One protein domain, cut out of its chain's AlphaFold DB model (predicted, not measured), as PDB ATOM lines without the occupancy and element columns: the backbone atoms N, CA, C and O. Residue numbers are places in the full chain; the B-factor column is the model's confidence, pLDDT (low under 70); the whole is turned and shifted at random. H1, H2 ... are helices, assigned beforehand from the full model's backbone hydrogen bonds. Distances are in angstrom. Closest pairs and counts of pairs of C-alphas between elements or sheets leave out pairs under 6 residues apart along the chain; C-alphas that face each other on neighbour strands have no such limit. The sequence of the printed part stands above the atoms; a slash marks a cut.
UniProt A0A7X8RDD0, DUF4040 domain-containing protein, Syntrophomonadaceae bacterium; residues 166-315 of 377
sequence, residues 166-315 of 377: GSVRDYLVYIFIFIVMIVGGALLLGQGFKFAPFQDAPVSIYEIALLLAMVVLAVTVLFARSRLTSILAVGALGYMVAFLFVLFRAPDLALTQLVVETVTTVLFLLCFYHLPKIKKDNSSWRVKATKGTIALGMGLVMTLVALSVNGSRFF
ATOM      1  N   GLY A 166      39.121 -56.548   6.383       92.44
ATOM      2  CA  GLY A 166      38.179 -57.541   5.850       92.44
ATOM      3  C   GLY A 166      36.736 -57.358   6.341       92.44
ATOM      4  O   GLY A 166      35.858 -58.151   6.006       92.44
ATOM      5  N   SER A 167      36.467 -56.313   7.126       91.25
ATOM      6  CA  SER A 167      35.156 -56.017   7.701       91.25
ATOM      7  C   SER A 167      34.450 -54.926   6.900       91.25
ATOM      8  O   SER A 167      34.884 -53.774   6.881       91.25
ATOM      9  N   VAL A 168      33.289 -55.252   6.320       91.81
ATOM     10  CA  VAL A 168      32.425 -54.282   5.610       91.81
ATOM     11  C   VAL A 168      32.098 -53.069   6.487       91.81
ATOM     12  O   VAL A 168      32.020 -51.945   6.003       91.81
ATOM     13  N   ARG A 169      31.956 -53.277   7.800       89.25
ATOM     14  CA  ARG A 169      31.674 -52.208   8.764       89.25
ATOM     15  C   ARG A 169      32.771 -51.145   8.792       89.25
ATOM     16  O   ARG A 169      32.445 -49.963   8.863       89.25
ATOM     17  N   ASP A 170      34.036 -51.554   8.773       90.25
ATOM     18  CA  ASP A 170      35.159 -50.620   8.886       90.25
ATOM     19  C   ASP A 170      35.308 -49.828   7.586       90.25
ATOM     20  O   ASP A 170      35.479 -48.611   7.616       90.25
ATOM     21  N   TYR A 171      35.105 -50.493   6.445       94.31
ATOM     22  CA  TYR A 171      35.078 -49.840   5.139       94.31
ATOM     23  C   TYR A 171      33.948 -48.810   5.018       94.31
ATOM     24  O   TYR A 171      34.193 -47.697   4.558       94.31
ATOM     25  N   LEU A 172      32.737 -49.120   5.497       94.12
ATOM     26  CA  LEU A 172      31.635 -48.148   5.542       94.12
ATOM     27  C   LEU A 172      31.963 -46.946   6.437       94.12
ATOM     28  O   LEU A 172      31.653 -45.813   6.081       94.12
ATOM     29  N   VAL A 173      32.627 -47.175   7.573       93.44
ATOM     30  CA  VAL A 173      33.105 -46.094   8.445       93.44
ATOM     31  C   VAL A 173      34.102 -45.196   7.711       93.44
ATOM     32  O   VAL A 173      33.965 -43.976   7.786       93.44
ATOM     33  N   TYR A 174      35.059 -45.759   6.967       93.75
ATOM     34  CA  TYR A 174      36.006 -44.966   6.175       93.75
ATOM     35  C   TYR A 174      35.306 -44.147   5.092       93.75
ATOM     36  O   TYR A 174      35.603 -42.963   4.953       93.75
ATOM     37  N   ILE A 175      34.344 -44.741   4.381       95.75
ATOM     38  CA  ILE A 175      33.557 -44.052   3.350       95.75
ATOM     39  C   ILE A 175      32.766 -42.891   3.961       95.75
ATOM     40  O   ILE A 175      32.837 -41.774   3.455       95.75
ATOM     41  N   PHE A 176      32.058 -43.107   5.073       96.44
ATOM     42  CA  PHE A 176      31.283 -42.039   5.710       96.44
ATOM     43  C   PHE A 176      32.165 -40.930   6.276       96.44
ATOM     44  O   PHE A 176      31.851 -39.759   6.084       96.44
ATOM     45  N   ILE A 177      33.286 -41.268   6.922       96.00
ATOM     46  CA  ILE A 177      34.252 -40.262   7.387       96.00
ATOM     47  C   ILE A 177      34.788 -39.461   6.196       96.00
ATOM     48  O   ILE A 177      34.849 -38.238   6.265       96.00
ATOM     49  N   PHE A 178      35.138 -40.127   5.098       96.75
ATOM     50  CA  PHE A 178      35.634 -39.475   3.891       96.75
ATOM     51  C   PHE A 178      34.604 -38.515   3.284       96.75
ATOM     52  O   PHE A 178      34.946 -37.368   3.006       96.75
ATOM     53  N   ILE A 179      33.340 -38.932   3.160       96.56
ATOM     54  CA  ILE A 179      32.249 -38.071   2.675       96.56
ATOM     55  C   ILE A 179      32.055 -36.870   3.604       96.56
ATOM     56  O   ILE A 179      32.019 -35.738   3.129       96.56
ATOM     57  N   VAL A 180      31.986 -37.087   4.919       96.19
ATOM     58  CA  VAL A 180      31.825 -36.001   5.900       96.19
ATOM     59  C   VAL A 180      32.990 -35.014   5.823       96.19
ATOM     60  O   VAL A 180      32.758 -33.809   5.828       96.19
ATOM     61  N   MET A 181      34.231 -35.495   5.709       95.75
ATOM     62  CA  MET A 181      35.408 -34.628   5.609       95.75
ATOM     63  C   MET A 181      35.453 -33.854   4.292       95.75
ATOM     64  O   MET A 181      35.705 -32.655   4.315       95.75
ATOM     65  N   ILE A 182      35.207 -34.506   3.151       95.50
ATOM     66  CA  ILE A 182      35.288 -33.845   1.843       95.50
ATOM     67  C   ILE A 182      34.103 -32.918   1.622       95.50
ATOM     68  O   ILE A 182      34.303 -31.746   1.330       95.50
ATOM     69  N   VAL A 183      32.876 -33.418   1.767       93.94
ATOM     70  CA  VAL A 183      31.668 -32.629   1.500       93.94
ATOM     71  C   VAL A 183      31.489 -31.568   2.581       93.94
ATOM     72  O   VAL A 183      31.256 -30.405   2.263       93.94
ATOM     73  N   GLY A 184      31.679 -31.928   3.853       92.19
ATOM     74  CA  GLY A 184      31.650 -30.962   4.952       92.19
ATOM     75  C   GLY A 184      32.775 -29.931   4.846       92.19
ATOM     76  O   GLY A 184      32.524 -28.738   4.992       92.19
ATOM     77  N   GLY A 185      33.997 -30.359   4.515       91.88
ATOM     78  CA  GLY A 185      35.124 -29.455   4.272       91.88
ATOM     79  C   GLY A 185      34.880 -28.508   3.095       91.88
ATOM     80  O   GLY A 185      35.141 -27.314   3.213       91.88
ATOM     81  N   ALA A 186      34.314 -29.005   1.992       91.19
ATOM     82  CA  ALA A 186      33.949 -28.191   0.834       91.19
ATOM     83  C   ALA A 186      32.864 -27.157   1.170       91.19
ATOM     84  O   ALA A 186      32.980 -26.007   0.756       91.19
ATOM     85  N   LEU A 187      31.848 -27.528   1.958       88.19
ATOM     86  CA  LEU A 187      30.825 -26.588   2.429       88.19
ATOM     87  C   LEU A 187      31.420 -25.473   3.298       88.19
ATOM     88  O   LEU A 187      31.043 -24.313   3.139       88.19
ATOM     89  N   LEU A 188      32.355 -25.814   4.193       86.62
ATOM     90  CA  LEU A 188      33.001 -24.851   5.090       86.62
ATOM     91  C   LEU A 188      33.965 -23.913   4.350       86.62
ATOM     92  O   LEU A 188      33.982 -22.715   4.620       86.62
ATOM     93  N   LEU A 189      34.766 -24.445   3.423       87.56
ATOM     94  CA  LEU A 189      35.785 -23.676   2.702       87.56
ATOM     95  C   LEU A 189      35.217 -22.903   1.506       87.56
ATOM     96  O   LEU A 189      35.706 -21.826   1.180       87.56
ATOM     97  N   GLY A 190      34.194 -23.440   0.839       78.25
ATOM     98  CA  GLY A 190      33.705 -22.929  -0.441       78.25
ATOM     99  C   GLY A 190      32.808 -21.693  -0.364       78.25
ATOM    100  O   GLY A 190      32.302 -21.280  -1.401       78.25
ATOM    101  N   GLN A 191      32.541 -21.138   0.829       67.06
ATOM    102  CA  GLN A 191      31.515 -20.096   1.060       67.06
ATOM    103  C   GLN A 191      30.141 -20.420   0.417       67.06
ATOM    104  O   GLN A 191      29.320 -19.537   0.178       67.06
ATOM    105  N   GLY A 192      29.883 -21.701   0.120       61.25
ATOM    106  CA  GLY A 192      28.743 -22.166  -0.676       61.25
ATOM    107  C   GLY A 192      27.464 -22.371   0.134       61.25
ATOM    108  O   GLY A 192      26.411 -22.674  -0.428       61.25
ATOM    109  N   PHE A 193      27.522 -22.207   1.455       70.38
ATOM    110  CA  PHE A 193      26.335 -22.298   2.290       70.38
ATOM    111  C   PHE A 193      25.532 -20.994   2.216       70.38
ATOM    112  O   PHE A 193      25.781 -20.041   2.951       70.38
ATOM    113  N   LYS A 194      24.552 -20.964   1.309       70.69
ATOM    114  CA  LYS A 194      23.526 -19.922   1.239       70.69
ATOM    115  C   LYS A 194      22.235 -20.466   1.837       70.69
ATOM    116  O   LYS A 194      21.606 -21.346   1.261       70.69
ATOM    117  N   PHE A 195      21.858 -19.944   2.999       67.75
ATOM    118  CA  PHE A 195      20.588 -20.252   3.648       67.75
ATOM    119  C   PHE A 195      19.617 -19.097   3.393       67.75
ATOM    120  O   PHE A 195      19.838 -17.990   3.885       67.75
ATOM    121  N   ALA A 196      18.578 -19.336   2.591       66.69
ATOM    122  CA  ALA A 196      17.592 -18.329   2.201       66.69
ATOM    123  C   ALA A 196      16.178 -18.754   2.650       66.69
ATOM    124  O   ALA A 196      15.381 -19.180   1.822       66.69
ATOM    125  N   PRO A 197      15.841 -18.620   3.946       63.38
ATOM    126  CA  PRO A 197      14.594 -19.148   4.524       63.38
ATOM    127  C   PRO A 197      13.320 -18.398   4.091       63.38
ATOM    128  O   PRO A 197      12.219 -18.752   4.495       63.38
ATOM    129  N   PHE A 198      13.446 -17.320   3.312       58.31
ATOM    130  CA  PHE A 198      12.342 -16.409   2.989       58.31
ATOM    131  C   PHE A 198      11.636 -16.721   1.657       58.31
ATOM    132  O   PHE A 198      10.774 -15.952   1.241       58.31
ATOM    133  N   GLN A 199      11.997 -17.816   0.979       65.06
ATOM    134  CA  GLN A 199      11.382 -18.240  -0.292       65.06
ATOM    135  C   GLN A 199      10.614 -19.567  -0.183       65.06
ATOM    136  O   GLN A 199      10.132 -20.083  -1.192       65.06
ATOM    137  N   ASP A 200      10.496 -20.124   1.022       74.25
ATOM    138  CA  ASP A 200       9.922 -21.450   1.227       74.25
ATOM    139  C   ASP A 200       8.385 -21.436   1.240       74.25
ATOM    140  O   ASP A 200       7.737 -20.461   1.630       74.25
ATOM    141  N   ALA A 201       7.793 -22.547   0.794       82.00
ATOM    142  CA  ALA A 201       6.349 -22.746   0.790       82.00
ATOM    143  C   ALA A 201       5.789 -22.833   2.226       82.00
ATOM    144  O   ALA A 201       6.477 -23.319   3.128       82.00
ATOM    145  N   PRO A 202       4.535 -22.401   2.458       85.19
ATOM    146  CA  PRO A 202       3.903 -22.532   3.765       85.19
ATOM    147  C   PRO A 202       3.745 -24.010   4.139       85.19
ATOM    148  O   PRO A 202       3.236 -24.801   3.348       85.19
ATOM    149  N   VAL A 203       4.152 -24.361   5.360       87.38
ATOM    150  CA  VAL A 203       4.103 -25.739   5.864       87.38
ATOM    151  C   VAL A 203       2.726 -26.040   6.449       87.38
ATOM    152  O   VAL A 203       2.217 -25.305   7.301       87.38
ATOM    153  N   SER A 204       2.126 -27.145   6.017       91.69
ATOM    154  CA  SER A 204       0.827 -27.610   6.502       91.69
ATOM    155  C   SER A 204       0.953 -28.452   7.775       91.69
ATOM    156  O   SER A 204       1.935 -29.163   7.992       91.69
ATOM    157  N   ILE A 205      -0.085 -28.451   8.618       93.25
ATOM    158  CA  ILE A 205      -0.102 -29.262   9.845       93.25
ATOM    159  C   ILE A 205      -0.004 -30.767   9.557       93.25
ATOM    160  O   ILE A 205       0.596 -31.509  10.336       93.25
ATOM    161  N   TYR A 206      -0.534 -31.211   8.413       93.00
ATOM    162  CA  TYR A 206      -0.441 -32.601   7.968       93.00
ATOM    163  C   TYR A 206       1.003 -32.997   7.633       93.00
ATOM    164  O   TYR A 206       1.415 -34.111   7.952       93.00
ATOM    165  N   GLU A 207       1.790 -32.080   7.061       93.12
ATOM    166  CA  GLU A 207       3.204 -32.306   6.731       93.12
ATOM    167  C   GLU A 207       4.034 -32.463   8.007       93.12
ATOM    168  O   GLU A 207       4.825 -33.397   8.124       93.12
ATOM    169  N   ILE A 208       3.797 -31.601   9.003       94.00
ATOM    170  CA  ILE A 208       4.480 -31.665  10.303       94.00
ATOM    171  C   ILE A 208       4.128 -32.962  11.032       94.00
ATOM    172  O   ILE A 208       5.020 -33.639  11.545       94.00
ATOM    173  N   ALA A 209       2.842 -33.324  11.076       95.06
ATOM    174  CA  ALA A 209       2.391 -34.544  11.737       95.06
ATOM    175  C   ALA A 209       3.022 -35.795  11.107       95.06
ATOM    176  O   ALA A 209       3.503 -36.676  11.821       95.06
ATOM    177  N   LEU A 210       3.072 -35.845   9.773       95.19
ATOM    178  CA  LEU A 210       3.655 -36.960   9.035       95.19
ATOM    179  C   LEU A 210       5.179 -37.024   9.211       95.19
ATOM    180  O   LEU A 210       5.716 -38.096   9.485       95.19
ATOM    181  N   LEU A 211       5.872 -35.884   9.156       94.88
ATOM    182  CA  LEU A 211       7.312 -35.809   9.413       94.88
ATOM    183  C   LEU A 211       7.652 -36.270  10.835       94.88
ATOM    184  O   LEU A 211       8.580 -37.057  11.026       94.88
ATOM    185  N   LEU A 212       6.882 -35.839  11.836       95.94
ATOM    186  CA  LEU A 212       7.074 -36.263  13.223       95.94
ATOM    187  C   LEU A 212       6.858 -37.776  13.363       95.94
ATOM    188  O   LEU A 212       7.682 -38.453  13.982       95.94
ATOM    189  N   ALA A 213       5.816 -38.327  12.734       95.69
ATOM    190  CA  ALA A 213       5.584 -39.770  12.702       95.69
ATOM    191  C   ALA A 213       6.762 -40.532  12.065       95.69
ATOM    192  O   ALA A 213       7.222 -41.529  12.625       95.69
ATOM    193  N   MET A 214       7.312 -40.037  10.951       96.38
ATOM    194  CA  MET A 214       8.501 -40.617  10.311       96.38
ATOM    195  C   MET A 214       9.728 -40.590  11.230       96.38
ATOM    196  O   MET A 214      10.435 -41.595  11.332       96.38
ATOM    197  N   VAL A 215       9.967 -39.482  11.941       95.81
ATOM    198  CA  VAL A 215      11.072 -39.367  12.909       95.81
ATOM    199  C   VAL A 215      10.899 -40.368  14.051       95.81
ATOM    200  O   VAL A 215      11.849 -41.069  14.401       95.81
ATOM    201  N   VAL A 216       9.689 -40.496  14.604       96.00
ATOM    202  CA  VAL A 216       9.393 -41.473  15.664       96.00
ATOM    203  C   VAL A 216       9.639 -42.903  15.180       96.00
ATOM    204  O   VAL A 216      10.263 -43.692  15.897       96.00
ATOM    205  N   LEU A 217       9.216 -43.243  13.959       95.88
ATOM    206  CA  LEU A 217       9.463 -44.561  13.365       95.88
ATOM    207  C   LEU A 217      10.959 -44.819  13.150       95.88
ATOM    208  O   LEU A 217      11.457 -45.870  13.553       95.88
ATOM    209  N   ALA A 218      11.703 -43.846  12.617       94.44
ATOM    210  CA  ALA A 218      13.148 -43.953  12.428       94.44
ATOM    211  C   ALA A 218      13.889 -44.165  13.762       94.44
ATOM    212  O   ALA A 218      14.757 -45.033  13.871       94.44
ATOM    213  N   VAL A 219      13.504 -43.429  14.809       93.75
ATOM    214  CA  VAL A 219      14.050 -43.599  16.163       93.75
ATOM    215  C   VAL A 219      13.680 -44.970  16.737       93.75
ATOM    216  O   VAL A 219      14.520 -45.636  17.344       93.75
ATOM    217  N   THR A 220      12.456 -45.445  16.495       93.00
ATOM    218  CA  THR A 220      11.999 -46.774  16.932       93.00
ATOM    219  C   THR A 220      12.865 -47.889  16.348       93.00
ATOM    220  O   THR A 220      13.218 -48.826  17.067       93.00
ATOM    221  N   VAL A 221      13.290 -47.770  15.082       91.88
ATOM    222  CA  VAL A 221      14.202 -48.736  14.442       91.88
ATOM    223  C   VAL A 221      15.532 -48.851  15.197       91.88
ATOM    224  O   VAL A 221      16.045 -49.961  15.347       91.88
ATOM    225  N   LEU A 222      16.070 -47.746  15.731       87.75
ATOM    226  CA  LEU A 222      17.344 -47.735  16.469       87.75
ATOM    227  C   LEU A 222      17.266 -48.468  17.815       87.75
ATOM    228  O   LEU A 222      18.247 -49.074  18.250       87.75
ATOM    229  N   PHE A 223      16.107 -48.417  18.475       87.75
ATOM    230  CA  PHE A 223      15.885 -49.034  19.789       87.75
ATOM    231  C   PHE A 223      15.190 -50.399  19.720       87.75
ATOM    232  O   PHE A 223      15.002 -51.058  20.751       87.75
ATOM    233  N   ALA A 224      14.829 -50.847  18.519       87.44
ATOM    234  CA  ALA A 224      14.172 -52.119  18.287       87.44
ATOM    235  C   ALA A 224      15.024 -53.294  18.799       87.44
ATOM    236  O   ALA A 224      16.179 -53.491  18.421       87.44
ATOM    237  N   ARG A 225      14.427 -54.115  19.672       83.00
ATOM    238  CA  ARG A 225      15.080 -55.308  20.245       83.00
ATOM    239  C   ARG A 225      14.865 -56.569  19.405       83.00
ATOM    240  O   ARG A 225      15.548 -57.568  19.624       83.00
ATOM    241  N   SER A 226      13.922 -56.536  18.462       85.19
ATOM    242  CA  SER A 226      13.568 -57.651  17.581       85.19
ATOM    243  C   SER A 226      13.659 -57.245  16.109       85.19
ATOM    244  O   SER A 226      13.373 -56.106  15.744       85.19
ATOM    245  N   ARG A 227      13.995 -58.201  15.237       83.38
ATOM    246  CA  ARG A 227      13.983 -57.997  13.777       83.38
ATOM    247  C   ARG A 227      12.606 -57.641  13.276       83.38
ATOM    248  O   ARG A 227      12.483 -56.729  12.478       83.38
ATOM    249  N   LEU A 228      11.590 -58.335  13.786       87.69
ATOM    250  CA  LEU A 228      10.206 -58.092  13.412       87.69
ATOM    251  C   LEU A 228       9.843 -56.627  13.677       87.69
ATOM    252  O   LEU A 228       9.320 -55.962  12.797       87.69
ATOM    253  N   THR A 229      10.207 -56.100  14.851       89.06
ATOM    254  CA  THR A 229       9.950 -54.694  15.188       89.06
ATOM    255  C   THR A 229      10.716 -53.729  14.285       89.06
ATOM    256  O   THR A 229      10.138 -52.736  13.865       89.06
ATOM    257  N   SER A 230      11.974 -54.022  13.930       89.44
ATOM    258  CA  SER A 230      12.734 -53.187  12.988       89.44
ATOM    259  C   SER A 230      12.129 -53.211  11.585       89.44
ATOM    260  O   SER A 230      11.976 -52.156  10.986       89.44
ATOM    261  N   ILE A 231      11.759 -54.387  11.074       90.81
ATOM    262  CA  ILE A 231      11.184 -54.554   9.731       90.81
ATOM    263  C   ILE A 231       9.828 -53.857   9.646       90.81
ATOM    264  O   ILE A 231       9.597 -53.102   8.714       90.81
ATOM    265  N   LEU A 232       8.956 -54.052  10.641       91.88
ATOM    266  CA  LEU A 232       7.654 -53.388  10.681       91.88
ATOM    267  C   LEU A 232       7.789 -51.867  10.810       91.88
ATOM    268  O   LEU A 232       7.029 -51.144  10.180       91.88
ATOM    269  N   ALA A 233       8.758 -51.370  11.588       94.00
ATOM    270  CA  ALA A 233       9.002 -49.935  11.710       94.00
ATOM    271  C   ALA A 233       9.578 -49.322  10.419       94.00
ATOM    272  O   ALA A 233       9.174 -48.222  10.050       94.00
ATOM    273  N   VAL A 234      10.466 -50.033   9.710       94.19
ATOM    274  CA  VAL A 234      10.956 -49.622   8.379       94.19
ATOM    275  C   VAL A 234       9.819 -49.637   7.356       94.19
ATOM    276  O   VAL A 234       9.631 -48.639   6.671       94.19
ATOM    277  N   GLY A 235       9.007 -50.699   7.331       94.62
ATOM    278  CA  GLY A 235       7.832 -50.788   6.463       94.62
ATOM    279  C   GLY A 235       6.847 -49.648   6.716       94.62
ATOM    280  O   GLY A 235       6.452 -48.942   5.794       94.62
ATOM    281  N   ALA A 236       6.510 -49.391   7.985       95.50
ATOM    282  CA  ALA A 236       5.668 -48.261   8.377       95.50
ATOM    283  C   ALA A 236       6.258 -46.912   7.934       95.50
ATOM    284  O   ALA A 236       5.512 -46.043   7.490       95.50
ATOM    285  N   LEU A 237       7.582 -46.738   8.014       96.19
ATOM    286  CA  LEU A 237       8.252 -45.532   7.527       96.19
ATOM    287  C   LEU A 237       8.082 -45.385   6.009       96.19
ATOM    288  O   LEU A 237       7.773 -44.287   5.550       96.19
ATOM    289  N   GLY A 238       8.196 -46.470   5.242       95.50
ATOM    290  CA  GLY A 238       7.936 -46.468   3.801       95.50
ATOM    291  C   GLY A 238       6.485 -46.128   3.435       95.50
ATOM    292  O   GLY A 238       6.252 -45.335   2.522       95.50
ATOM    293  N   TYR A 239       5.502 -46.619   4.199       95.75
ATOM    294  CA  TYR A 239       4.099 -46.201   4.044       95.75
ATOM    295  C   TYR A 239       3.902 -44.706   4.334       95.75
ATOM    296  O   TYR A 239       3.148 -44.039   3.626       95.75
ATOM    297  N   MET A 240       4.608 -44.147   5.323       96.50
ATOM    298  CA  MET A 240       4.583 -42.700   5.575       96.50
ATOM    299  C   MET A 240       5.182 -41.904   4.408       96.50
ATOM    300  O   MET A 240       4.637 -40.865   4.049       96.50
ATOM    301  N   VAL A 241       6.235 -42.410   3.753       96.56
ATOM    302  CA  VAL A 241       6.766 -41.810   2.512       96.56
ATOM    303  C   VAL A 241       5.725 -41.845   1.387       96.56
ATOM    304  O   VAL A 241       5.554 -40.853   0.685       96.56
ATOM    305  N   ALA A 242       4.970 -42.938   1.236       96.44
ATOM    306  CA  ALA A 242       3.889 -42.994   0.251       96.44
ATOM    307  C   ALA A 242       2.791 -41.953   0.535       96.44
ATOM    308  O   ALA A 242       2.338 -41.266  -0.382       96.44
ATOM    309  N   PHE A 243       2.405 -41.770   1.801       95.75
ATOM    310  CA  PHE A 243       1.471 -40.708   2.187       95.75
ATOM    311  C   PHE A 243       2.036 -39.303   1.935       95.75
ATOM    312  O   PHE A 243       1.284 -38.423   1.516       95.75
ATOM    313  N   LEU A 244       3.346 -39.099   2.108       95.62
ATOM    314  CA  LEU A 244       4.016 -37.852   1.737       95.62
ATOM    315  C   LEU A 244       3.883 -37.575   0.228       95.62
ATOM    316  O   LEU A 244       3.581 -36.448  -0.160       95.62
ATOM    317  N   PHE A 245       4.033 -38.592  -0.627       96.38
ATOM    318  CA  PHE A 245       3.819 -38.442  -2.073       96.38
ATOM    319  C   PHE A 245       2.373 -38.093  -2.424       96.38
ATOM    320  O   PHE A 245       2.150 -37.223  -3.263       96.38
ATOM    321  N   VAL A 246       1.387 -38.701  -1.757       95.38
ATOM    322  CA  VAL A 246      -0.027 -38.325  -1.937       95.38
ATOM    323  C   VAL A 246      -0.252 -36.862  -1.551       95.38
ATOM    324  O   VAL A 246      -0.887 -36.118  -2.299       95.38
ATOM    325  N   LEU A 247       0.313 -36.432  -0.421       94.50
ATOM    326  CA  LEU A 247       0.201 -35.057   0.067       94.50
ATOM    327  C   LEU A 247       0.822 -34.049  -0.913       94.50
ATOM    328  O   LEU A 247       0.229 -33.005  -1.184       94.50
ATOM    329  N   PHE A 248       1.955 -34.406  -1.523       93.88
ATOM    330  CA  PHE A 248       2.615 -33.622  -2.571       93.88
ATOM    331  C   PHE A 248       2.094 -33.887  -3.991       93.88
ATOM    332  O   PHE A 248       2.728 -33.479  -4.962       93.88
ATOM    333  N   ARG A 249       0.910 -34.504  -4.127       94.12
ATOM    334  CA  ARG A 249       0.210 -34.708  -5.408       94.12
ATOM    335  C   ARG A 249       1.016 -35.518  -6.434       94.12
ATOM    336  O   ARG A 249       0.921 -35.270  -7.632       94.12
ATOM    337  N   ALA A 250       1.769 -36.509  -5.967       95.25
ATOM    338  CA  ALA A 250       2.524 -37.458  -6.782       95.25
ATOM    339  C   ALA A 250       1.887 -38.867  -6.709       95.25
ATOM    340  O   ALA A 250       2.423 -39.752  -6.036       95.25
ATOM    341  N   PRO A 251       0.726 -39.096  -7.359       94.50
ATOM    342  CA  PRO A 251      -0.039 -40.339  -7.221       94.50
ATOM    343  C   PRO A 251       0.702 -41.567  -7.765       94.50
ATOM    344  O   PRO A 251       0.680 -42.614  -7.122       94.50
ATOM    345  N   ASP A 252       1.405 -41.436  -8.893       94.44
ATOM    346  CA  ASP A 252       2.146 -42.549  -9.499       94.44
ATOM    347  C   ASP A 252       3.280 -43.022  -8.578       94.44
ATOM    348  O   ASP A 252       3.401 -44.218  -8.314       94.44
ATOM    349  N   LEU A 253       4.038 -42.082  -7.994       95.31
ATOM    350  CA  LEU A 253       5.094 -42.383  -7.020       95.31
ATOM    351  C   LEU A 253       4.523 -43.043  -5.761       95.31
ATOM    352  O   LEU A 253       5.130 -43.968  -5.218       95.31
ATOM    353  N   ALA A 254       3.357 -42.588  -5.294       96.81
ATOM    354  CA  ALA A 254       2.691 -43.182  -4.142       96.81
ATOM    355  C   ALA A 254       2.293 -44.641  -4.409       96.81
ATOM    356  O   ALA A 254       2.602 -45.513  -3.596       96.81
ATOM    357  N   LEU A 255       1.663 -44.926  -5.554       96.00
ATOM    358  CA  LEU A 255       1.268 -46.285  -5.934       96.00
ATOM    359  C   LEU A 255       2.479 -47.215  -6.034       96.00
ATOM    360  O   LEU A 255       2.465 -48.306  -5.458       96.00
ATOM    361  N   THR A 256       3.551 -46.775  -6.697       95.38
ATOM    362  CA  THR A 256       4.775 -47.580  -6.803       95.38
ATOM    363  C   THR A 256       5.427 -47.799  -5.443       95.38
ATOM    364  O   THR A 256       5.829 -48.922  -5.141       95.38
ATOM    365  N   GLN A 257       5.483 -46.770  -4.590       97.12
ATOM    366  CA  GLN A 257       6.074 -46.877  -3.257       97.12
ATOM    367  C   GLN A 257       5.309 -47.885  -2.394       97.12
ATOM    368  O   GLN A 257       5.937 -48.714  -1.746       97.12
ATOM    369  N   LEU A 258       3.972 -47.869  -2.418       96.25
ATOM    370  CA  LEU A 258       3.151 -48.827  -1.667       96.25
ATOM    371  C   LEU A 258       3.415 -50.275  -2.096       96.25
ATOM    372  O   LEU A 258       3.588 -51.154  -1.248       96.25
ATOM    373  N   VAL A 259       3.464 -50.527  -3.408       96.56
ATOM    374  CA  VAL A 259       3.709 -51.873  -3.945       96.56
ATOM    375  C   VAL A 259       5.118 -52.342  -3.593       96.56
ATOM    376  O   VAL A 259       5.280 -53.437  -3.050       96.56
ATOM    377  N   VAL A 260       6.132 -51.511  -3.853       95.62
ATOM    378  CA  VAL A 260       7.533 -51.847  -3.567       95.62
ATOM    379  C   VAL A 260       7.732 -52.083  -2.075       95.62
ATOM    380  O   VAL A 260       8.315 -53.101  -1.714       95.62
ATOM    381  N   GLU A 261       7.192 -51.226  -1.206       95.81
ATOM    382  CA  GLU A 261       7.313 -51.373   0.249       95.81
ATOM    383  C   GLU A 261       6.655 -52.661   0.759       95.81
ATOM    384  O   GLU A 261       7.191 -53.353   1.629       95.81
ATOM    385  N   THR A 262       5.504 -53.029   0.188       95.31
ATOM    386  CA  THR A 262       4.827 -54.288   0.521       95.31
ATOM    387  C   THR A 262       5.700 -55.483   0.141       95.31
ATOM    388  O   THR A 262       5.933 -56.373   0.963       95.31
ATOM    389  N   VAL A 263       6.233 -55.495  -1.087       94.94
ATOM    390  CA  VAL A 263       7.077 -56.588  -1.592       94.94
ATOM    391  C   VAL A 263       8.381 -56.692  -0.799       94.94
ATOM    392  O   VAL A 263       8.743 -57.787  -0.368       94.94
ATOM    393  N   THR A 264       9.076 -55.580  -0.548       93.06
ATOM    394  CA  THR A 264      10.337 -55.579   0.213       93.06
ATOM    395  C   THR A 264      10.118 -56.005   1.660       93.06
ATOM    396  O   THR A 264      10.893 -56.813   2.171       93.06
ATOM    397  N   THR A 265       9.041 -55.550   2.308       92.81
ATOM    398  CA  THR A 265       8.682 -55.978   3.669       92.81
ATOM    399  C   THR A 265       8.461 -57.489   3.728       92.81
ATOM    400  O   THR A 265       9.015 -58.156   4.605       92.81
ATOM    401  N   VAL A 266       7.716 -58.057   2.770       91.81
ATOM    402  CA  VAL A 266       7.493 -59.511   2.684       91.81
ATOM    403  C   VAL A 266       8.808 -60.262   2.454       91.81
ATOM    404  O   VAL A 266       9.079 -61.241   3.153       91.81
ATOM    405  N   LEU A 267       9.661 -59.789   1.540       91.31
ATOM    406  CA  LEU A 267      10.972 -60.392   1.275       91.31
ATOM    407  C   LEU A 267      11.890 -60.343   2.505       91.31
ATOM    408  O   LEU A 267      12.547 -61.337   2.823       91.31
ATOM    409  N   PHE A 268      11.906 -59.226   3.238       89.44
ATOM    410  CA  PHE A 268      12.651 -59.121   4.490       89.44
ATOM    411  C   PHE A 268      12.123 -60.104   5.530       89.44
ATOM    412  O   PHE A 268      12.918 -60.833   6.123       89.44
ATOM    413  N   LEU A 269      10.805 -60.176   5.736       89.31
ATOM    414  CA  LEU A 269      10.208 -61.131   6.673       89.31
ATOM    415  C   LEU A 269      10.582 -62.579   6.320       89.31
ATOM    416  O   LEU A 269      11.007 -63.326   7.204       89.31
ATOM    417  N   LEU A 270      10.512 -62.948   5.038       88.31
ATOM    418  CA  LEU A 270      10.895 -64.273   4.544       88.31
ATOM    419  C   LEU A 270      12.383 -64.574   4.780       88.31
ATOM    420  O   LEU A 270      12.729 -65.644   5.282       88.31
ATOM    421  N   CYS A 271      13.273 -63.628   4.475       86.56
ATOM    422  CA  CYS A 271      14.710 -63.792   4.695       86.56
ATOM    423  C   CYS A 271      15.045 -63.923   6.190       86.56
ATOM    424  O   CYS A 271      15.757 -64.836   6.613       86.56
ATOM    425  N   PHE A 272      14.491 -63.037   7.021       82.19
ATOM    426  CA  PHE A 272      14.800 -62.988   8.446       82.19
ATOM    427  C   PHE A 272      14.192 -64.133   9.254       82.19
ATOM    428  O   PHE A 272      14.752 -64.456  10.307       82.19
ATOM    429  N   TYR A 273      13.115 -64.759   8.767       80.38
ATOM    430  CA  TYR A 273      12.569 -65.993   9.340       80.38
ATOM    431  C   TYR A 273      13.623 -67.112   9.399       80.38
ATOM    432  O   TYR A 273      13.681 -67.860  10.371       80.38
ATOM    433  N   HIS A 274      14.520 -67.165   8.412       81.81
ATOM    434  CA  HIS A 274      15.557 -68.193   8.293       81.81
ATOM    435  C   HIS A 274      16.873 -67.840   9.009       81.81
ATOM    436  O   HIS A 274      17.813 -68.634   9.011       81.81
ATOM    437  N   LEU A 275      16.975 -66.657   9.627       78.50
ATOM    438  CA  LEU A 275      18.203 -66.183  10.269       78.50
ATOM    439  C   LEU A 275      18.140 -66.333  11.806       78.50
ATOM    440  O   LEU A 275      17.128 -66.000  12.423       78.50
ATOM    441  N   PRO A 276      19.247 -66.690  12.490       71.69
ATOM    442  CA  PRO A 276      19.289 -66.794  13.957       71.69
ATOM    443  C   PRO A 276      19.064 -65.428  14.609       71.69
ATOM    444  O   PRO A 276      19.542 -64.449  14.051       71.69
ATOM    445  N   LYS A 277      18.385 -65.329  15.763       73.00
ATOM    446  CA  LYS A 277      18.017 -64.053  16.434       73.00
ATOM    447  C   LYS A 277      19.180 -63.038  16.505       73.00
ATOM    448  O   LYS A 277      20.343 -63.427  16.597       73.00
ATOM    449  N   ILE A 278      18.870 -61.731  16.485       69.44
ATOM    450  CA  ILE A 278      19.883 -60.658  16.588       69.44
ATOM    451  C   ILE A 278      20.760 -60.900  17.821       69.44
ATOM    452  O   ILE A 278      20.266 -60.935  18.948       69.44
ATOM    453  N   LYS A 279      22.073 -61.044  17.605       67.19
ATOM    454  CA  LYS A 279      23.052 -61.047  18.692       67.19
ATOM    455  C   LYS A 279      23.163 -59.633  19.254       67.19
ATOM    456  O   LYS A 279      23.255 -58.667  18.500       67.19
ATOM    457  N   LYS A 280      23.176 -59.518  20.580       66.44
ATOM    458  CA  LYS A 280      23.393 -58.242  21.264       66.44
ATOM    459  C   LYS A 280      24.770 -57.697  20.872       66.44
ATOM    460  O   LYS A 280      25.760 -58.424  20.947       66.44
ATOM    461  N   ASP A 281      24.831 -56.441  20.431       71.12
ATOM    462  CA  ASP A 281      26.108 -55.805  20.106       71.12
ATOM    463  C   ASP A 281      26.886 -55.524  21.401       71.12
ATOM    464  O   ASP A 281      26.568 -54.585  22.146       71.12
ATOM    465  N   ASN A 282      27.895 -56.360  21.657       72.81
ATOM    466  CA  ASN A 282      28.801 -56.269  22.802       72.81
ATOM    467  C   ASN A 282      29.930 -55.243  22.590       72.81
ATOM    468  O   ASN A 282      30.886 -55.215  23.364       72.81
ATOM    469  N   SER A 283      29.861 -54.396  21.556       79.38
ATOM    470  CA  SER A 283      30.872 -53.360  21.353       79.38
ATOM    471  C   SER A 283      30.910 -52.364  22.518       79.38
ATOM    472  O   SER A 283      29.866 -51.933  23.019       79.38
ATOM    473  N   SER A 284      32.117 -51.931  22.888       86.94
ATOM    474  CA  SER A 284      32.344 -50.887  23.896       86.94
ATOM    475  C   SER A 284      31.547 -49.611  23.594       86.94
ATOM    476  O   SER A 284      31.346 -49.253  22.428       86.94
ATOM    477  N   TRP A 285      31.146 -48.890  24.647       87.50
ATOM    478  CA  TRP A 285      30.477 -47.588  24.550       87.50
ATOM    479  C   TRP A 285      31.214 -46.622  23.619       87.50
ATOM    480  O   TRP A 285      30.579 -45.965  22.801       87.50
ATOM    481  N   ARG A 286      32.554 -46.599  23.665       87.88
ATOM    482  CA  ARG A 286      33.374 -45.729  22.807       87.88
ATOM    483  C   ARG A 286      33.130 -45.996  21.322       87.88
ATOM    484  O   ARG A 286      32.924 -45.063  20.562       87.88
ATOM    485  N   VAL A 287      33.072 -47.268  20.926       86.50
ATOM    486  CA  VAL A 287      32.821 -47.666  19.531       86.50
ATOM    487  C   VAL A 287      31.415 -47.259  19.093       86.50
ATOM    488  O   VAL A 287      31.226 -46.808  17.965       86.50
ATOM    489  N   LYS A 288      30.422 -47.391  19.981       86.88
ATOM    490  CA  LYS A 288      29.045 -46.951  19.706       86.88
ATOM    491  C   LYS A 288      28.966 -45.431  19.569       86.88
ATOM    492  O   LYS A 288      28.358 -44.956  18.617       86.88
ATOM    493  N   ALA A 289      29.634 -44.694  20.455       90.19
ATOM    494  CA  ALA A 289      29.709 -43.240  20.408       90.19
ATOM    495  C   ALA A 289      30.353 -42.754  19.102       90.19
ATOM    496  O   ALA A 289      29.758 -41.934  18.418       90.19
ATOM    497  N   THR A 290      31.489 -43.329  18.687       89.38
ATOM    498  CA  THR A 290      32.144 -42.967  17.417       89.38
ATOM    499  C   THR A 290      31.232 -43.200  16.214       89.38
ATOM    500  O   THR A 290      31.094 -42.316  15.373       89.38
ATOM    501  N   LYS A 291      30.556 -44.356  16.138       90.75
ATOM    502  CA  LYS A 291      29.577 -44.628  15.070       90.75
ATOM    503  C   LYS A 291      28.422 -43.625  15.089       90.75
ATOM    504  O   LYS A 291      28.013 -43.164  14.030       90.75
ATOM    505  N   GLY A 292      27.928 -43.281  16.278       92.31
ATOM    506  CA  GLY A 292      26.887 -42.270  16.464       92.31
ATOM    507  C   GLY A 292      27.323 -40.894  15.965       92.31
ATOM    508  O   GLY A 292      26.596 -40.273  15.198       92.31
ATOM    509  N   THR A 293      28.534 -40.451  16.315       94.69
ATOM    510  CA  THR A 293      29.102 -39.183  15.833       94.69
ATOM    511  C   THR A 293      29.237 -39.167  14.312       94.69
ATOM    512  O   THR A 293      28.889 -38.172  13.689       94.69
ATOM    513  N   ILE A 294      29.694 -40.265  13.698       95.00
ATOM    514  CA  ILE A 294      29.819 -40.360  12.234       95.00
ATOM    515  C   ILE A 294      28.442 -40.320  11.566       95.00
ATOM    516  O   ILE A 294      28.264 -39.594  10.592       95.00
ATOM    517  N   ALA A 295      27.460 -41.059  12.090       95.31
ATOM    518  CA  ALA A 295      26.100 -41.071  11.553       95.31
ATOM    519  C   ALA A 295      25.430 -39.690  11.656       95.31
ATOM    520  O   ALA A 295      24.843 -39.219  10.683       95.31
ATOM    521  N   LEU A 296      25.575 -39.015  12.802       95.69
ATOM    522  CA  LEU A 296      25.103 -37.641  12.992       95.69
ATOM    523  C   LEU A 296      25.826 -36.664  12.065       95.69
ATOM    524  O   LEU A 296      25.176 -35.827  11.450       95.69
ATOM    525  N   GLY A 297      27.148 -36.795  11.925       95.94
ATOM    526  CA  GLY A 297      27.942 -35.984  11.004       95.94
ATOM    527  C   GLY A 297      27.480 -36.141   9.558       95.94
ATOM    528  O   GLY A 297      27.271 -35.145   8.875       95.94
ATOM    529  N   MET A 298      27.240 -37.376   9.111       97.00
ATOM    530  CA  MET A 298      26.717 -37.663   7.774       97.00
ATOM    531  C   MET A 298      25.324 -37.053   7.570       97.00
ATOM    532  O   MET A 298      25.099 -36.357   6.582       97.00
ATOM    533  N   GLY A 299      24.407 -37.260   8.519       95.94
ATOM    534  CA  GLY A 299      23.061 -36.681   8.468       95.94
ATOM    535  C   GLY A 299      23.079 -35.152   8.425       95.94
ATOM    536  O   GLY A 299      22.403 -34.549   7.594       95.94
ATOM    537  N   LEU A 300      23.903 -34.522   9.266       95.25
ATOM    538  CA  LEU A 300      24.067 -33.073   9.304       95.25
ATOM    539  C   LEU A 300      24.635 -32.535   7.987       95.25
ATOM    540  O   LEU A 300      24.054 -31.622   7.412       95.25
ATOM    541  N   VAL A 301      25.731 -33.117   7.486       94.62
ATOM    542  CA  VAL A 301      26.351 -32.693   6.220       94.62
ATOM    543  C   VAL A 301      25.353 -32.808   5.072       94.62
ATOM    544  O   VAL A 301      25.166 -31.836   4.348       94.62
ATOM    545  N   MET A 302      24.645 -33.933   4.935       95.12
ATOM    546  CA  MET A 302      23.653 -34.099   3.865       95.12
ATOM    547  C   MET A 302      22.464 -33.145   4.004       95.12
ATOM    548  O   MET A 302      21.962 -32.650   2.997       95.12
ATOM    549  N   THR A 303      22.046 -32.832   5.233       93.00
ATOM    550  CA  THR A 303      21.002 -31.826   5.481       93.00
ATOM    551  C   THR A 303      21.470 -30.439   5.046       93.00
ATOM    552  O   THR A 303      20.750 -29.734   4.345       93.00
ATOM    553  N   LEU A 304      22.700 -30.054   5.399       90.94
ATOM    554  CA  LEU A 304      23.283 -28.777   4.985       90.94
ATOM    555  C   LEU A 304      23.466 -28.691   3.467       90.94
ATOM    556  O   LEU A 304      23.206 -27.634   2.895       90.94
ATOM    557  N   VAL A 305      23.856 -29.789   2.806       90.94
ATOM    558  CA  VAL A 305      23.889 -29.868   1.336       90.94
ATOM    559  C   VAL A 305      22.494 -29.638   0.760       90.94
ATOM    560  O   VAL A 305      22.338 -28.787  -0.109       90.94
ATOM    561  N   ALA A 306      21.477 -30.351   1.252       90.12
ATOM    562  CA  ALA A 306      20.111 -30.219   0.751       90.12
ATOM    563  C   ALA A 306      19.577 -28.783   0.902       90.12
ATOM    564  O   ALA A 306      19.008 -28.236  -0.043       90.12
ATOM    565  N   LEU A 307      19.825 -28.147   2.053       87.56
ATOM    566  CA  LEU A 307      19.453 -26.752   2.306       87.56
ATOM    567  C   LEU A 307      20.220 -25.772   1.403       87.56
ATOM    568  O   LEU A 307      19.622 -24.855   0.844       87.56
ATOM    569  N   SER A 308      21.526 -25.980   1.214       86.88
ATOM    570  CA  SER A 308      22.367 -25.146   0.343       86.88
ATOM    571  C   SER A 308      21.932 -25.222  -1.125       86.88
ATOM    572  O   SER A 308      21.831 -24.186  -1.787       86.88
ATOM    573  N   VAL A 309      21.625 -26.426  -1.624       86.12
ATOM    574  CA  VAL A 309      21.129 -26.643  -2.994       86.12
ATOM    575  C   VAL A 309      19.759 -26.001  -3.183       86.12
ATOM    576  O   VAL A 309      19.532 -25.341  -4.196       86.12
ATOM    577  N   ASN A 310      18.858 -26.143  -2.207       83.81
ATOM    578  CA  ASN A 310      17.538 -25.520  -2.265       83.81
ATOM    579  C   ASN A 310      17.635 -23.984  -2.375       83.81
ATOM    580  O   ASN A 310      16.995 -23.397  -3.250       83.81
ATOM    581  N   GLY A 311      18.514 -23.362  -1.579       78.06
ATOM    582  CA  GLY A 311      18.757 -21.917  -1.597       78.06
ATOM    583  C   GLY A 311      19.571 -21.396  -2.791       78.06
ATOM    584  O   GLY A 311      19.720 -20.182  -2.937       78.06
ATOM    585  N   SER A 312      20.106 -22.275  -3.648       76.44
ATOM    586  CA  SER A 312      21.037 -21.918  -4.733       76.44
ATOM    587  C   SER A 312      20.553 -22.410  -6.101       76.44
ATOM    588  O   SER A 312      21.198 -23.231  -6.755       76.44
ATOM    589  N   ARG A 313      19.411 -21.893  -6.571       75.44
ATOM    590  CA  ARG A 313      18.915 -22.161  -7.933       75.44
ATOM    591  C   ARG A 313      19.635 -21.275  -8.952       75.44
ATOM    592  O   ARG A 313      19.276 -20.119  -9.139       75.44
ATOM    593  N   PHE A 314      20.658 -21.820  -9.609       78.38
ATOM    594  CA  PHE A 314      21.442 -21.089 -10.617       78.38
ATOM    595  C   PHE A 314      20.771 -21.006 -11.995       78.38
ATOM    596  O   PHE A 314      21.078 -20.101 -12.764       78.38
ATOM    597  N   PHE A 315      19.862 -21.933 -12.303       84.69
ATOM    598  CA  PHE A 315      19.199 -22.039 -13.602       84.69
ATOM    599  C   PHE A 315      17.682 -22.213 -13.426       84.69
ATOM    600  O   PHE A 315      17.251 -22.780 -12.414       84.69
TER     601      PHE A 315
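This is residues 166 to 315 of the 377 residues of the protein "DUF4040 domain-containing protein" of Syntrophomonadaceae bacterium (UniProt A0A7X8RDD0). The model is an open frame of two helical groups that stand apart: H5 and H1 cross near their midpoints as an X on one side, and H2, H3 and H4 lie side by side in a row, running alternately opposite ways, on the other. The two groups are joined at opposite ends of the frame by two long links, residues 190 to 204 and residues 274 to 284, and no helix of one group touches a helix of the other. The printed part has 150 residues with five named helices, in the order H1, H2, H3, H4, H5, and no named strand; the class is all helix. The whole is loose, with a radius of gyration of the C-alphas of 18.8 A and spans of 51 by 41 by 24 A.

The longest helix is H5, residues 285 to 310. It touches H1, residues 168 to 189, and the closest C-alphas, those of Val 180 and Met 298, are 5.7 A apart. These two run the same way at a steep tilt of 43 degrees. In the other group, H2, residues 205 to 223, and H3, residues 227 to 247, form a helical hairpin at a shallow tilt of 17 degrees, opposite ways; their closest C-alphas, those of Val 221 and Ser 230, are 4.9 A apart. H3 and H4, residues 251 to 273, form a second helical hairpin at a shallow tilt of 4 degrees, opposite ways, with the closest C-alphas, those of Ala 242 and Ala 254, 4.6 A apart. H2 and H4 are apart. H5 is apart from H2, H3 and H4, and H1 is apart from the same three. The helix packing is only just mostly aligned, with 2 of 3 touching pairs at a shallow tilt. In H1, H3, H4 and H5 every O i to N i+4 pair is within hydrogen-bond range; in H2 14 of 15 are.

H5 is 37.1 A from first to last C-alpha, and C-alpha 310 at its end is at (17.538, -25.520, -2.265). H1 is 30.9 A long and begins with C-alpha 168 at (32.425, -54.282, 5.610). H2 is 27.3 A, H3 30.1 A and H4 33.0 A long; C-alpha 251, where H4 begins, is at (-0.039, -40.339, -7.221).

The two C-alphas farthest apart, those of Pro 276 and Phe 315, are 52.6 A apart. The printed part has no cut. The links H1 to H2 and H4 to H5 are long, with 15 and 11 residues; H2 to H3 and H3 to H4 are tight, with 3 each. Residues 166 to 172, of which 168 to 172 belong to H1, and residues 281 to 289, of which 285 to 289 belong to H5, stand free. The mean pLDDT of the printed part is 88.8, and residues 191 to 192, 195 to 199 and 278 to 280 are under 70.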